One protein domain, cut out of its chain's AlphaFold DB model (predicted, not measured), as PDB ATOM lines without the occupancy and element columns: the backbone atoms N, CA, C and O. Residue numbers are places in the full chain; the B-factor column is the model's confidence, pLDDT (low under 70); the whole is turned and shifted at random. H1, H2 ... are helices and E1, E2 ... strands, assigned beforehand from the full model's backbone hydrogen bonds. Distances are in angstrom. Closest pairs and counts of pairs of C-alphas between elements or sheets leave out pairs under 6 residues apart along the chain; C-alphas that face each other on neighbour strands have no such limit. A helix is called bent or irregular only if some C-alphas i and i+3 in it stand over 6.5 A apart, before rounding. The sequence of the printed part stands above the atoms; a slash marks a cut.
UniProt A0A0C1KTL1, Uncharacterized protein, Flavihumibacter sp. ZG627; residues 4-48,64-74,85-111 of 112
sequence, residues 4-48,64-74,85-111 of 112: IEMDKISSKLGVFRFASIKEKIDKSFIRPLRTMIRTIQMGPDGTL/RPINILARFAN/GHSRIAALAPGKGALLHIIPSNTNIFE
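Overview. This is residues 4 to 48, 64 to 74 and 85 to 111 of the 112 residues of an uncharacterized protein of Flavihumibacter sp. ZG627 (UniProt A0A0C1KTL1). One antiparallel sheet of five strands is curled like part of a barrel and bent back on itself, E2 and E1 facing E4 and E5 with E3 as the hinge, while helix H1 packs beside the strands near the last residues of E2. The 83 printed residues hold, along the chain, H1 and then E1 to E5, in sheet order E2 E1 E3 E4 E5, mostly strand. The whole is compact, with a radius of gyration of the C-alphas of 13.3 A, and spans 38 by 32 by 24 A.

Along the chain. Find C-alpha 4 at (-138.128, 78.465, 35.848); from there H1 runs 14.4 A to residue 13. E1 takes residues 18 to 23, and E2 residues 34 to 42, bending by 77 degrees at residue 39. E3, residues 66 to 73, is 21.4 A long, and E4, residues 85 to 93, 23.1 A. E5, residues 97 to 110, bends by 89 degrees at residue 105 and ends at C-alpha 110, (-133.387, 94.084, 39.289).

Arrangement. Look first at hairpin E1 and E2, where N 21 and O 35 are 2.8 A apart. E3 is staggered: residues 68 to 72 pair with E1, N 71 to O 20 at 2.8 A, and 66 to 68 with E4, N 87 to O 66 at 2.8 A. In hairpin E4 and E5, N 99 and O 91 are 2.8 A apart. H1 is on the sheet at a height of 4.9 A, over none of its strands; its closest C-alphas to E2 are those of Ser 10 and Met 42, 5.6 A. H1 and E5 are near each other. In H1 every O i to N i+4 pair is within hydrogen-bond range.

Size, cuts and confidence. The C-alphas of Ile 4 and Phe 29, the farthest apart, are 40.2 A from each other. Residues 49 to 63 and 75 to 84 are not printed, with gaps of 17.7 A and 20.6 A between C-alphas. Of the links printed whole, none is long. No printed residue is under 70 in pLDDT.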
ATOM      1  N   ILE A   4    -138.585  77.851  34.584       76.81
ATOM      2  CA  ILE A   4    -138.128  78.465  35.848       76.81
ATOM      3  C   ILE A   4    -138.072  80.002  35.754       76.81
ATOM      4  O   ILE A   4    -138.397  80.711  36.702       76.81
ATOM      5  N   GLU A   5    -137.667  80.523  34.600       76.81
ATOM      6  CA  GLU A   5    -137.585  81.961  34.342       76.81
ATOM      7  C   GLU A   5    -138.988  82.579  34.242       76.81
ATOM      8  O   GLU A   5    -139.238  83.639  34.810       76.81
ATOM      9  N   MET A   6    -139.930  81.866  33.611       80.38
ATOM     10  CA  MET A   6    -141.344  82.256  33.557       80.38
ATOM     11  C   MET A   6    -141.975  82.327  34.947       80.38
ATOM     12  O   MET A   6    -142.651  83.309  35.249       80.38
ATOM     13  N   ASP A   7    -141.720  81.336  35.803       81.50
ATOM     14  CA  ASP A   7    -142.260  81.295  37.166       81.50
ATOM     15  C   ASP A   7    -141.731  82.473  38.011       81.50
ATOM     16  O   ASP A   7    -142.489  83.136  38.732       81.50
ATOM     17  N   LYS A   8    -140.440  82.821  37.859       82.62
ATOM     18  CA  LYS A   8    -139.849  83.998  38.519       82.62
ATOM     19  C   LYS A   8    -140.500  85.299  38.038       82.62
ATOM     20  O   LYS A   8    -140.879  86.132  38.858       82.62
ATOM     21  N   ILE A   9    -140.688  85.465  36.729       83.00
ATOM     22  CA  ILE A   9    -141.345  86.659  36.175       83.00
ATOM     23  C   ILE A   9    -142.802  86.736  36.646       83.00
ATOM     24  O   ILE A   9    -143.242  87.785  37.111       83.00
ATOM     25  N   SER A  10    -143.544  85.629  36.582       84.44
ATOM     26  CA  SER A  10    -144.952  85.574  36.982       84.44
ATOM     27  C   SER A  10    -145.153  85.933  38.455       84.44
ATOM     28  O   SER A  10    -146.057  86.699  38.779       84.44
ATOM     29  N   SER A  11    -144.296  85.428  39.349       84.00
ATOM     30  CA  SER A  11    -144.364  85.776  40.776       84.00
ATOM     31  C   SER A  11    -144.077  87.260  41.032       84.00
ATOM     32  O   SER A  11    -144.770  87.889  41.830       84.00
ATOM     33  N   LYS A  12    -143.120  87.856  40.308       83.12
ATOM     34  CA  LYS A  12    -142.802  89.288  40.422       83.12
ATOM     35  C   LYS A  12    -143.864  90.192  39.806       83.12
ATOM     36  O   LYS A  12    -144.116  91.272  40.328       83.12
ATOM     37  N   LEU A  13    -144.542  89.772  38.742       84.75
ATOM     38  CA  LEU A  13    -145.624  90.563  38.149       84.75
ATOM     39  C   LEU A  13    -146.743  90.888  39.134       84.75
ATOM     40  O   LEU A  13    -147.301  91.980  39.065       84.75
ATOM     41  N   GLY A  14    -147.002  89.994  40.092       80.38
ATOM     42  CA  GLY A  14    -148.007  90.198  41.133       80.38
ATOM     43  C   GLY A  14    -147.783  91.440  42.005       80.38
ATOM     44  O   GLY A  14    -148.745  91.948  42.575       80.38
ATOM     45  N   VAL A  15    -146.553  91.969  42.090       83.19
ATOM     46  CA  VAL A  15    -146.264  93.179  42.882       83.19
ATOM     47  C   VAL A  15    -146.397  94.479  42.087       83.19
ATOM     48  O   VAL A  15    -146.357  95.562  42.675       83.19
ATOM     49  N   PHE A  16    -146.551  94.418  40.762       86.62
ATOM     50  CA  PHE A  16    -146.619  95.606  39.915       86.62
ATOM     51  C   PHE A  16    -148.063  95.933  39.531       86.62
ATOM     52  O   PHE A  16    -148.761  95.138  38.910       86.62
ATOM     53  N   ARG A  17    -148.510  97.155  39.844       86.56
ATOM     54  CA  ARG A  17    -149.848  97.636  39.441       86.56
ATOM     55  C   ARG A  17    -149.890  98.133  37.997       86.56
ATOM     56  O   ARG A  17    -150.906  97.995  37.321       86.56
ATOM     57  N   PHE A  18    -148.787  98.725  37.548       92.19
ATOM     58  CA  PHE A  18    -148.672  99.373  36.249       92.19
ATOM     59  C   PHE A  18    -147.304  99.108  35.627       92.19
ATOM     60  O   PHE A  18    -146.328  98.851  36.336       92.19
ATOM     61  N   ALA A  19    -147.227  99.262  34.309       94.69
ATOM     62  CA  ALA A  19    -145.965  99.340  33.593       94.69
ATOM     63  C   ALA A  19    -146.003 100.463  32.560       94.69
ATOM     64  O   ALA A  19    -147.028 100.711  31.926       94.69
ATOM     65  N   SER A  20    -144.865 101.125  32.378       96.62
ATOM     66  CA  SER A  20    -144.683 102.071  31.276       96.62
ATOM     67  C   SER A  20    -144.148 101.329  30.061       96.62
ATOM     68  O   SER A  20    -143.159 100.605  30.160       96.62
ATOM     69  N   ILE A  21    -144.778 101.509  28.908       97.38
ATOM     70  CA  ILE A  21    -144.320 100.971  27.631       97.38
ATOM     71  C   ILE A  21    -143.735 102.108  26.806       97.38
ATOM     72  O   ILE A  21    -144.319 103.185  26.702       97.38
ATOM     73  N   LYS A  22    -142.586 101.852  26.183       97.19
ATOM     74  CA  LYS A  22    -142.001 102.715  25.158       97.19
ATOM     75  C   LYS A  22    -141.686 101.880  23.924       97.19
ATOM     76  O   LYS A  22    -141.063 100.830  24.044       97.19
ATOM     77  N   GLU A  23    -142.061 102.369  22.752       96.88
ATOM     78  CA  GLU A  23    -141.636 101.789  21.482       96.88
ATOM     79  C   GLU A  23    -140.112 101.897  21.300       96.88
ATOM     80  O   GLU A  23    -139.494 102.935  21.573       96.88
ATOM     81  N   LYS A  24    -139.511 100.807  20.824       94.62
ATOM     82  CA  LYS A  24    -138.100 100.706  20.463       94.62
ATOM     83  C   LYS A  24    -137.960 100.959  18.962       94.62
ATOM     84  O   LYS A  24    -138.284 100.097  18.148       94.62
ATOM     85  N   ILE A  25    -137.494 102.153  18.611       91.75
ATOM     86  CA  ILE A  25    -137.219 102.564  17.234       91.75
ATOM     87  C   ILE A  25    -135.853 103.251  17.164       91.75
ATOM     88  O   ILE A  25    -135.556 104.113  17.989       91.75
ATOM     89  N   ASP A  26    -135.057 102.882  16.160       80.38
ATOM     90  CA  ASP A  26    -133.685 103.385  15.956       80.38
ATOM     91  C   ASP A  26    -133.609 104.498  14.895       80.38
ATOM     92  O   ASP A  26    -132.537 104.876  14.428       80.38
ATOM     93  N   LYS A  27    -134.762 105.035  14.482       84.38
ATOM     94  CA  LYS A  27    -134.849 106.096  13.476       84.38
ATOM     95  C   LYS A  27    -134.846 107.464  14.146       84.38
ATOM     96  O   LYS A  27    -135.800 107.826  14.838       84.38
ATOM     97  N   SER A  28    -133.806 108.247  13.877       75.50
ATOM     98  CA  SER A  28    -133.781 109.678  14.179       75.50
ATOM     99  C   SER A  28    -135.013 110.351  13.555       75.50
ATOM    100  O   SER A  28    -135.392 110.014  12.436       75.50
ATOM    101  N   PHE A  29    -135.648 111.279  14.277       82.44
ATOM    102  CA  PHE A  29    -136.837 112.060  13.872       82.44
ATOM    103  C   PHE A  29    -138.218 111.391  13.963       82.44
ATOM    104  O   PHE A  29    -139.216 112.089  13.797       82.44
ATOM    105  N   ILE A  30    -138.328 110.103  14.306       87.19
ATOM    106  CA  ILE A  30    -139.632 109.505  14.643       87.19
ATOM    107  C   ILE A  30    -139.810 109.508  16.160       87.19
ATOM    108  O   ILE A  30    -138.978 108.988  16.904       87.19
ATOM    109  N   ARG A  31    -140.911 110.099  16.636       88.81
ATOM    110  CA  ARG A  31    -141.256 110.076  18.059       88.81
ATOM    111  C   ARG A  31    -141.729 108.662  18.431       88.81
ATOM    112  O   ARG A  31    -142.728 108.220  17.875       88.81
ATOM    113  N   PRO A  32    -141.068 107.971  19.377       93.88
ATOM    114  CA  PRO A  32    -141.518 106.656  19.814       93.88
ATOM    115  C   PRO A  32    -142.845 106.770  20.556       93.88
ATOM    116  O   PRO A  32    -143.018 107.671  21.392       93.88
ATOM    117  N   LEU A  33    -143.737 105.816  20.306       95.94
ATOM    118  CA  LEU A  33    -144.977 105.676  21.057       95.94
ATOM    119  C   LEU A  33    -144.683 105.352  22.524       95.94
ATOM    120  O   LEU A  33    -143.694 104.688  22.860       95.94
ATOM    121  N   ARG A  34    -145.535 105.847  23.418       96.69
ATOM    122  CA  ARG A  34    -145.447 105.595  24.855       96.69
ATOM    123  C   ARG A  34    -146.844 105.415  25.396       96.69
ATOM    124  O   ARG A  34    -147.726 106.142  24.981       96.69
ATOM    125  N   THR A  35    -147.010 104.493  26.328       97.50
ATOM    126  CA  THR A  35    -148.283 104.293  27.014       97.50
ATOM    127  C   THR A  35    -148.047 103.738  28.416       97.50
ATOM    128  O   THR A  35    -146.941 103.308  28.756       97.50
ATOM    129  N   MET A  36    -149.090 103.759  29.234       97.00
ATOM    130  CA  MET A  36    -149.149 103.087  30.523       97.00
ATOM    131  C   MET A  36    -150.129 101.925  30.415       97.00
ATOM    132  O   MET A  36    -151.239 102.084  29.916       97.00
ATOM    133  N   ILE A  37    -149.720 100.765  30.915       95.62
ATOM    134  CA  ILE A  37    -150.557  99.567  30.959       95.62
ATOM    135  C   ILE A  37    -150.808  99.120  32.393       95.62
ATOM    136  O   ILE A  37    -150.017  99.405  33.298       95.62
ATOM    137  N   ARG A  38    -151.906  98.391  32.589       93.81
ATOM    138  CA  ARG A  38    -152.323  97.803  33.871       93.81
ATOM    139  C   ARG A  38    -152.783  96.357  33.695       93.81
ATOM    140  O   ARG A  38    -152.802  95.853  32.575       93.81
ATOM    141  N   THR A  39    -153.178  95.712  34.793       82.44
ATOM    142  CA  THR A  39    -153.714  94.336  34.785       82.44
ATOM    143  C   THR A  39    -152.734  93.361  34.124       82.44
ATOM    144  O   THR A  39    -153.098  92.638  33.200       82.44
ATOM    145  N   ILE A  40    -151.462  93.400  34.542       87.19
ATOM    146  CA  ILE A  40    -150.418  92.595  33.903       87.19
ATOM    147  C   ILE A  40    -150.458  91.161  34.430       87.19
ATOM    148  O   ILE A  40    -150.345  90.937  35.634       87.19
ATOM    149  N   GLN A  41    -150.580  90.194  33.527       90.50
ATOM    150  CA  GLN A  41    -150.580  88.769  33.849       90.50
ATOM    151  C   GLN A  41    -149.712  87.997  32.860       90.50
ATOM    152  O   GLN A  41    -149.715  88.293  31.668       90.50
ATOM    153  N   MET A  42    -148.973  87.003  33.350       90.56
ATOM    154  CA  MET A  42    -148.222  86.080  32.502       90.56
ATOM    155  C   MET A  42    -149.087  84.861  32.179       90.56
ATOM    156  O   MET A  42    -149.602  84.205  33.083       90.56
ATOM    157  N   GLY A  43    -149.242  84.564  30.893       89.06
ATOM    158  CA  GLY A  43    -149.883  83.356  30.399       89.06
ATOM    159  C   GLY A  43    -148.970  82.126  30.501       89.06
ATOM    160  O   GLY A  43    -147.749  82.249  30.625       89.06
ATOM    161  N   PRO A  44    -149.541  80.912  30.413       86.56
ATOM    162  CA  PRO A  44    -148.786  79.658  30.500       86.56
ATOM    163  C   PRO A  44    -147.810  79.448  29.330       86.56
ATOM    164  O   PRO A  44    -146.894  78.638  29.432       86.56
ATOM    165  N   ASP A  45    -147.997  80.171  28.229       88.56
ATOM    166  CA  ASP A  45    -147.142  80.190  27.040       88.56
ATOM    167  C   ASP A  45    -145.999  81.221  27.132       88.56
ATOM    168  O   ASP A  45    -145.158  81.298  26.238       88.56
ATOM    169  N   GLY A  46    -145.950  82.008  28.213       88.31
ATOM    170  CA  GLY A  46    -144.978  83.085  28.393       88.31
ATOM    171  C   GLY A  46    -145.389  84.406  27.747       88.31
ATOM    172  O   GLY A  46    -144.572  85.325  27.703       88.31
ATOM    173  N   THR A  47    -146.629  84.522  27.266       93.38
ATOM    174  CA  THR A  47    -147.186  85.781  26.773       93.38
ATOM    175  C   THR A  47    -147.677  86.634  27.938       93.38
ATOM    176  O   THR A  47    -148.440  86.183  28.788       93.38
ATOM    177  N   LEU A  48    -147.295  87.906  27.960       93.69
ATOM    178  CA  LEU A  48    -147.818  88.879  28.913       93.69
ATOM    179  C   LEU A  48    -149.099  89.504  28.382       93.69
ATOM    180  O   LEU A  48    -149.098  90.129  27.324       93.69
ATOM    181  N   ARG A  64    -149.532  97.462  12.928       94.25
ATOM    182  CA  ARG A  64    -148.342  96.613  12.994       94.25
ATOM    183  C   ARG A  64    -148.032  96.200  14.431       94.25
ATOM    184  O   ARG A  64    -148.251  96.993  15.342       94.25
ATOM    185  N   PRO A  65    -147.391  95.038  14.640       92.75
ATOM    186  CA  PRO A  65    -146.744  94.750  15.912       92.75
ATOM    187  C   PRO A  65    -145.732  95.844  16.276       92.75
ATOM    188  O   PRO A  65    -144.962  96.308  15.426       92.75
ATOM    189  N   ILE A  66    -145.706  96.233  17.547       96.50
ATOM    190  CA  ILE A  66    -144.795  97.264  18.051       96.50
ATOM    191  C   ILE A  66    -143.685  96.598  18.861       96.50
ATOM    192  O   ILE A  66    -143.950  95.882  19.826       96.50
ATOM    193  N   ASN A  67    -142.431  96.863  18.493       96.81
ATOM    194  CA  ASN A  67    -141.280  96.500  19.316       96.81
ATOM    195  C   ASN A  67    -141.256  97.422  20.526       96.81
ATOM    196  O   ASN A  67    -141.228  98.642  20.370       96.81
ATOM    197  N   ILE A  68    -141.273  96.861  21.727       97.31
ATOM    198  CA  ILE A  68    -141.435  97.638  22.949       97.31
ATOM    199  C   ILE A  68    -140.378  97.318  23.989       97.31
ATOM    200  O   ILE A  68    -139.770  96.249  24.005       97.31
ATOM    201  N   LEU A  69    -140.233  98.264  24.906       96.69
ATOM    202  CA  LEU A  69    -139.572  98.092  26.179       96.69
ATOM    203  C   LEU A  69    -140.548  98.521  27.282       96.69
ATOM    204  O   LEU A  69    -140.879  99.706  27.416       96.69
ATOM    205  N   ALA A  70    -141.033  97.537  28.034       96.12
ATOM    206  CA  ALA A  70    -141.919  97.691  29.177       96.12
ATOM    207  C   ALA A  70    -141.094  97.790  30.464       96.12
ATOM    208  O   ALA A  70    -140.227  96.956  30.718       96.12
ATOM    209  N   ARG A  71    -141.355  98.812  31.280       95.38
ATOM    210  CA  ARG A  71    -140.704  99.025  32.576       95.38
ATOM    211  C   ARG A  71    -141.730  98.942  33.691       95.38
ATOM    212  O   ARG A  71    -142.692  99.713  33.708       95.38
ATOM    213  N   PHE A  72    -141.460  98.051  34.625       93.69
ATOM    214  CA  PHE A  72    -142.230  97.786  35.825       93.69
ATOM    215  C   PHE A  72    -141.445  98.330  37.013       93.69
ATOM    216  O   PHE A  72    -140.255  98.051  37.145       93.69
ATOM    217  N   ALA A  73    -142.097  99.123  37.856       90.75
ATOM    218  CA  ALA A  73    -141.470  99.699  39.038       90.75
ATOM    219  C   ALA A  73    -142.447  99.652  40.211       90.75
ATOM    220  O   ALA A  73    -143.578 100.133  40.097       90.75
ATOM    221  N   ASN A  74    -142.001  99.104  41.337       89.31
ATOM    222  CA  ASN A  74    -142.715  99.172  42.602       89.31
ATOM    223  C   ASN A  74    -141.914 100.074  43.548       89.31
ATOM    224  O   ASN A  74    -140.797  99.755  43.942       89.31
ATOM    225  N   GLY A  85    -139.802  93.153  24.071       95.31
ATOM    226  CA  GLY A  85    -140.640  92.220  23.331       95.31
ATOM    227  C   GLY A  85    -141.448  92.862  22.218       95.31
ATOM    228  O   GLY A  85    -141.191  93.992  21.796       95.31
ATOM    229  N   HIS A  86    -142.455  92.124  21.762       96.50
ATOM    230  CA  HIS A  86    -143.374  92.554  20.714       96.50
ATOM    231  C   HIS A  86    -144.788  92.654  21.271       96.50
ATOM    232  O   HIS A  86    -145.332  91.657  21.737       96.50
ATOM    233  N   SER A  87    -145.379  93.842  21.196       97.25
ATOM    234  CA  SER A  87    -146.781  94.072  21.534       97.25
ATOM    235  C   SER A  87    -147.672  93.839  20.317       97.25
ATOM    236  O   SER A  87    -147.291  94.184  19.196       97.25
ATOM    237  N   ARG A  88    -148.850  93.255  20.548       97.25
ATOM    238  CA  ARG A  88    -149.941  93.081  19.580       97.25
ATOM    239  C   ARG A  88    -151.285  93.271  20.275       97.25
ATOM    240  O   ARG A  88    -151.413  92.976  21.464       97.25
ATOM    241  N   ILE A  89    -152.296  93.713  19.533       97.12
ATOM    242  CA  ILE A  89    -153.679  93.739  20.023       97.12
ATOM    243  C   ILE A  89    -154.229  92.310  20.059       97.12
ATOM    244  O   ILE A  89    -154.265  91.634  19.034       97.12
ATOM    245  N   ALA A  90    -154.664  91.863  21.236       96.19
ATOM    246  CA  ALA A  90    -155.336  90.581  21.426       96.19
ATOM    247  C   ALA A  90    -156.861  90.719  21.348       96.19
ATOM    248  O   ALA A  90    -157.534  89.895  20.736       96.19
ATOM    249  N   ALA A  91    -157.401  91.781  21.948       96.75
ATOM    250  CA  ALA A  91    -158.821  92.109  21.901       96.75
ATOM    251  C   ALA A  91    -159.030  93.618  22.058       96.75
ATOM    252  O   ALA A  91    -158.204  94.313  22.650       96.75
ATOM    253  N   LEU A  92    -160.157  94.118  21.560       96.50
ATOM    254  CA  LEU A  92    -160.553  95.522  21.658       96.50
ATOM    255  C   LEU A  92    -161.835  95.635  22.474       96.50
ATOM    256  O   LEU A  92    -162.767  94.859  22.271       96.50
ATOM    257  N   ALA A  93    -161.909  96.644  23.336       94.38
ATOM    258  CA  ALA A  93    -163.169  97.153  23.855       94.38
ATOM    259  C   ALA A  93    -163.379  98.560  23.276       94.38
ATOM    260  O   ALA A  93    -162.760  99.515  23.763       94.38
ATOM    261  N   PRO A  94    -164.214  98.703  22.230       87.44
ATOM    262  CA  PRO A  94    -164.450  99.987  21.576       87.44
ATOM    263  C   PRO A  94    -164.801 101.095  22.579       87.44
ATOM    264  O   PRO A  94    -165.648 100.899  23.452       87.44
ATOM    265  N   GLY A  95    -164.115 102.238  22.476       85.94
ATOM    266  CA  GLY A  95    -164.297 103.396  23.360       85.94
ATOM    267  C   GLY A  95    -163.794 103.221  24.800       85.94
ATOM    268  O   GLY A  95    -164.083 104.066  25.642       85.94
ATOM    269  N   LYS A  96    -163.086 102.125  25.115       92.38
ATOM    270  CA  LYS A  96    -162.535 101.866  26.460       92.38
ATOM    271  C   LYS A  96    -161.047 101.538  26.460       92.38
ATOM    272  O   LYS A  96    -160.347 101.939  27.380       92.38
ATOM    273  N   GLY A  97    -160.576 100.759  25.491       96.06
ATOM    274  CA  GLY A  97    -159.178 100.344  25.427       96.06
ATOM    275  C   GLY A  97    -158.979  99.015  24.710       96.06
ATOM    276  O   GLY A  97    -159.850  98.536  23.979       96.06
ATOM    277  N   ALA A  98    -157.822  98.406  24.931       97.50
ATOM    278  CA  ALA A  98    -157.433  97.156  24.306       97.50
ATOM    279  C   ALA A  98    -156.689  96.236  25.272       97.50
ATOM    280  O   ALA A  98    -155.877  96.672  26.092       97.50
ATOM    281  N   LEU A  99    -156.915  94.937  25.097       97.31
ATOM    282  CA  LEU A  99    -156.058  93.904  25.648       97.31
ATOM    283  C   LEU A  99    -154.850  93.742  24.723       97.31
ATOM    284  O   LEU A  99    -154.997  93.458  23.532       97.31
ATOM    285  N   LEU A 100    -153.661  93.910  25.283       97.44
ATOM    286  CA  LEU A 100    -152.388  93.687  24.620       97.44
ATOM    287  C   LEU A 100    -151.849  92.309  24.984       97.44
ATOM    288  O   LEU A 100    -151.855  91.939  26.156       97.44
ATOM    289  N   HIS A 101    -151.306  91.607  23.993       97.19
ATOM    290  CA  HIS A 101    -150.382  90.499  24.201       97.19
ATOM    291  C   HIS A 101    -148.966  90.973  23.887       97.19
ATOM    292  O   HIS A 101    -148.689  91.469  22.793       97.19
ATOM    293  N   ILE A 102    -148.068  90.822  24.853       96.25
ATOM    294  CA  ILE A 102    -146.651  91.138  24.737       96.25
ATOM    295  C   ILE A 102    -145.892  89.819  24.781       96.25
ATOM    296  O   ILE A 102    -145.919  89.123  25.791       96.25
ATOM    297  N   ILE A 103    -145.207  89.494  23.689       94.75
ATOM    298  CA  ILE A 103    -144.335  88.321  23.596       94.75
ATOM    299  C   ILE A 103    -142.931  88.761  24.034       94.75
ATOM    300  O   ILE A 103    -142.298  89.526  23.291       94.75
ATOM    301  N   PRO A 104    -142.443  88.345  25.218       93.31
ATOM    302  CA  PRO A 104    -141.134  88.746  25.716       93.31
ATOM    303  C   PRO A 104    -140.017  88.133  24.870       93.31
ATOM    304  O   PRO A 104    -140.030  86.936  24.581       93.31
ATOM    305  N   SER A 105    -139.028  88.940  24.501       92.00
ATOM    306  CA  SER A 105    -137.788  88.485  23.863       92.00
ATOM    307  C   SER A 105    -136.596  88.542  24.816       92.00
ATOM    308  O   SER A 105    -135.694  87.714  24.712       92.00
ATOM    309  N   ASN A 106    -136.600  89.486  25.760       89.00
ATOM    310  CA  ASN A 106    -135.593  89.598  26.808       89.00
ATOM    311  C   ASN A 106    -136.226  90.153  28.091       89.00
ATOM    312  O   ASN A 106    -137.076  91.042  28.024       89.00
ATOM    313  N   THR A 107    -135.792  89.662  29.250       87.81
ATOM    314  CA  THR A 107    -136.285  90.115  30.554       87.81
ATOM    315  C   THR A 107    -135.124  90.336  31.509       87.81
ATOM    316  O   THR A 107    -134.322  89.440  31.743       87.81
ATOM    317  N   ASN A 108    -135.060  91.528  32.098       87.00
ATOM    318  CA  ASN A 108    -134.081  91.882  33.117       87.00
ATOM    319  C   ASN A 108    -134.817  92.222  34.415       87.00
ATOM    320  O   ASN A 108    -135.659  93.123  34.433       87.00
ATOM    321  N   ILE A 109    -134.501  91.503  35.489       85.12
ATOM    322  CA  ILE A 109    -135.079  91.709  36.820       85.12
ATOM    323  C   ILE A 109    -133.985  92.276  37.720       85.12
ATOM    324  O   ILE A 109    -132.909  91.692  37.829       85.12
ATOM    325  N   PHE A 110    -134.274  93.404  38.358       84.06
ATOM    326  CA  PHE A 110    -133.387  94.084  39.289       84.06
ATOM    327  C   PHE A 110    -134.045  94.055  40.665       84.06
ATOM    328  O   PHE A 110    -135.081  94.684  40.898       84.06
ATOM    329  N   GLU A 111    -133.456  93.255  41.544       77.75
ATOM    330  CA  GLU A 111    -133.915  93.035  42.912       77.75
ATOM    331  C   GLU A 111    -133.020  93.837  43.860       77.75
ATOM    332  O   GLU A 111    -131.847  94.083  43.557       77.75
TER     333      GLU A 111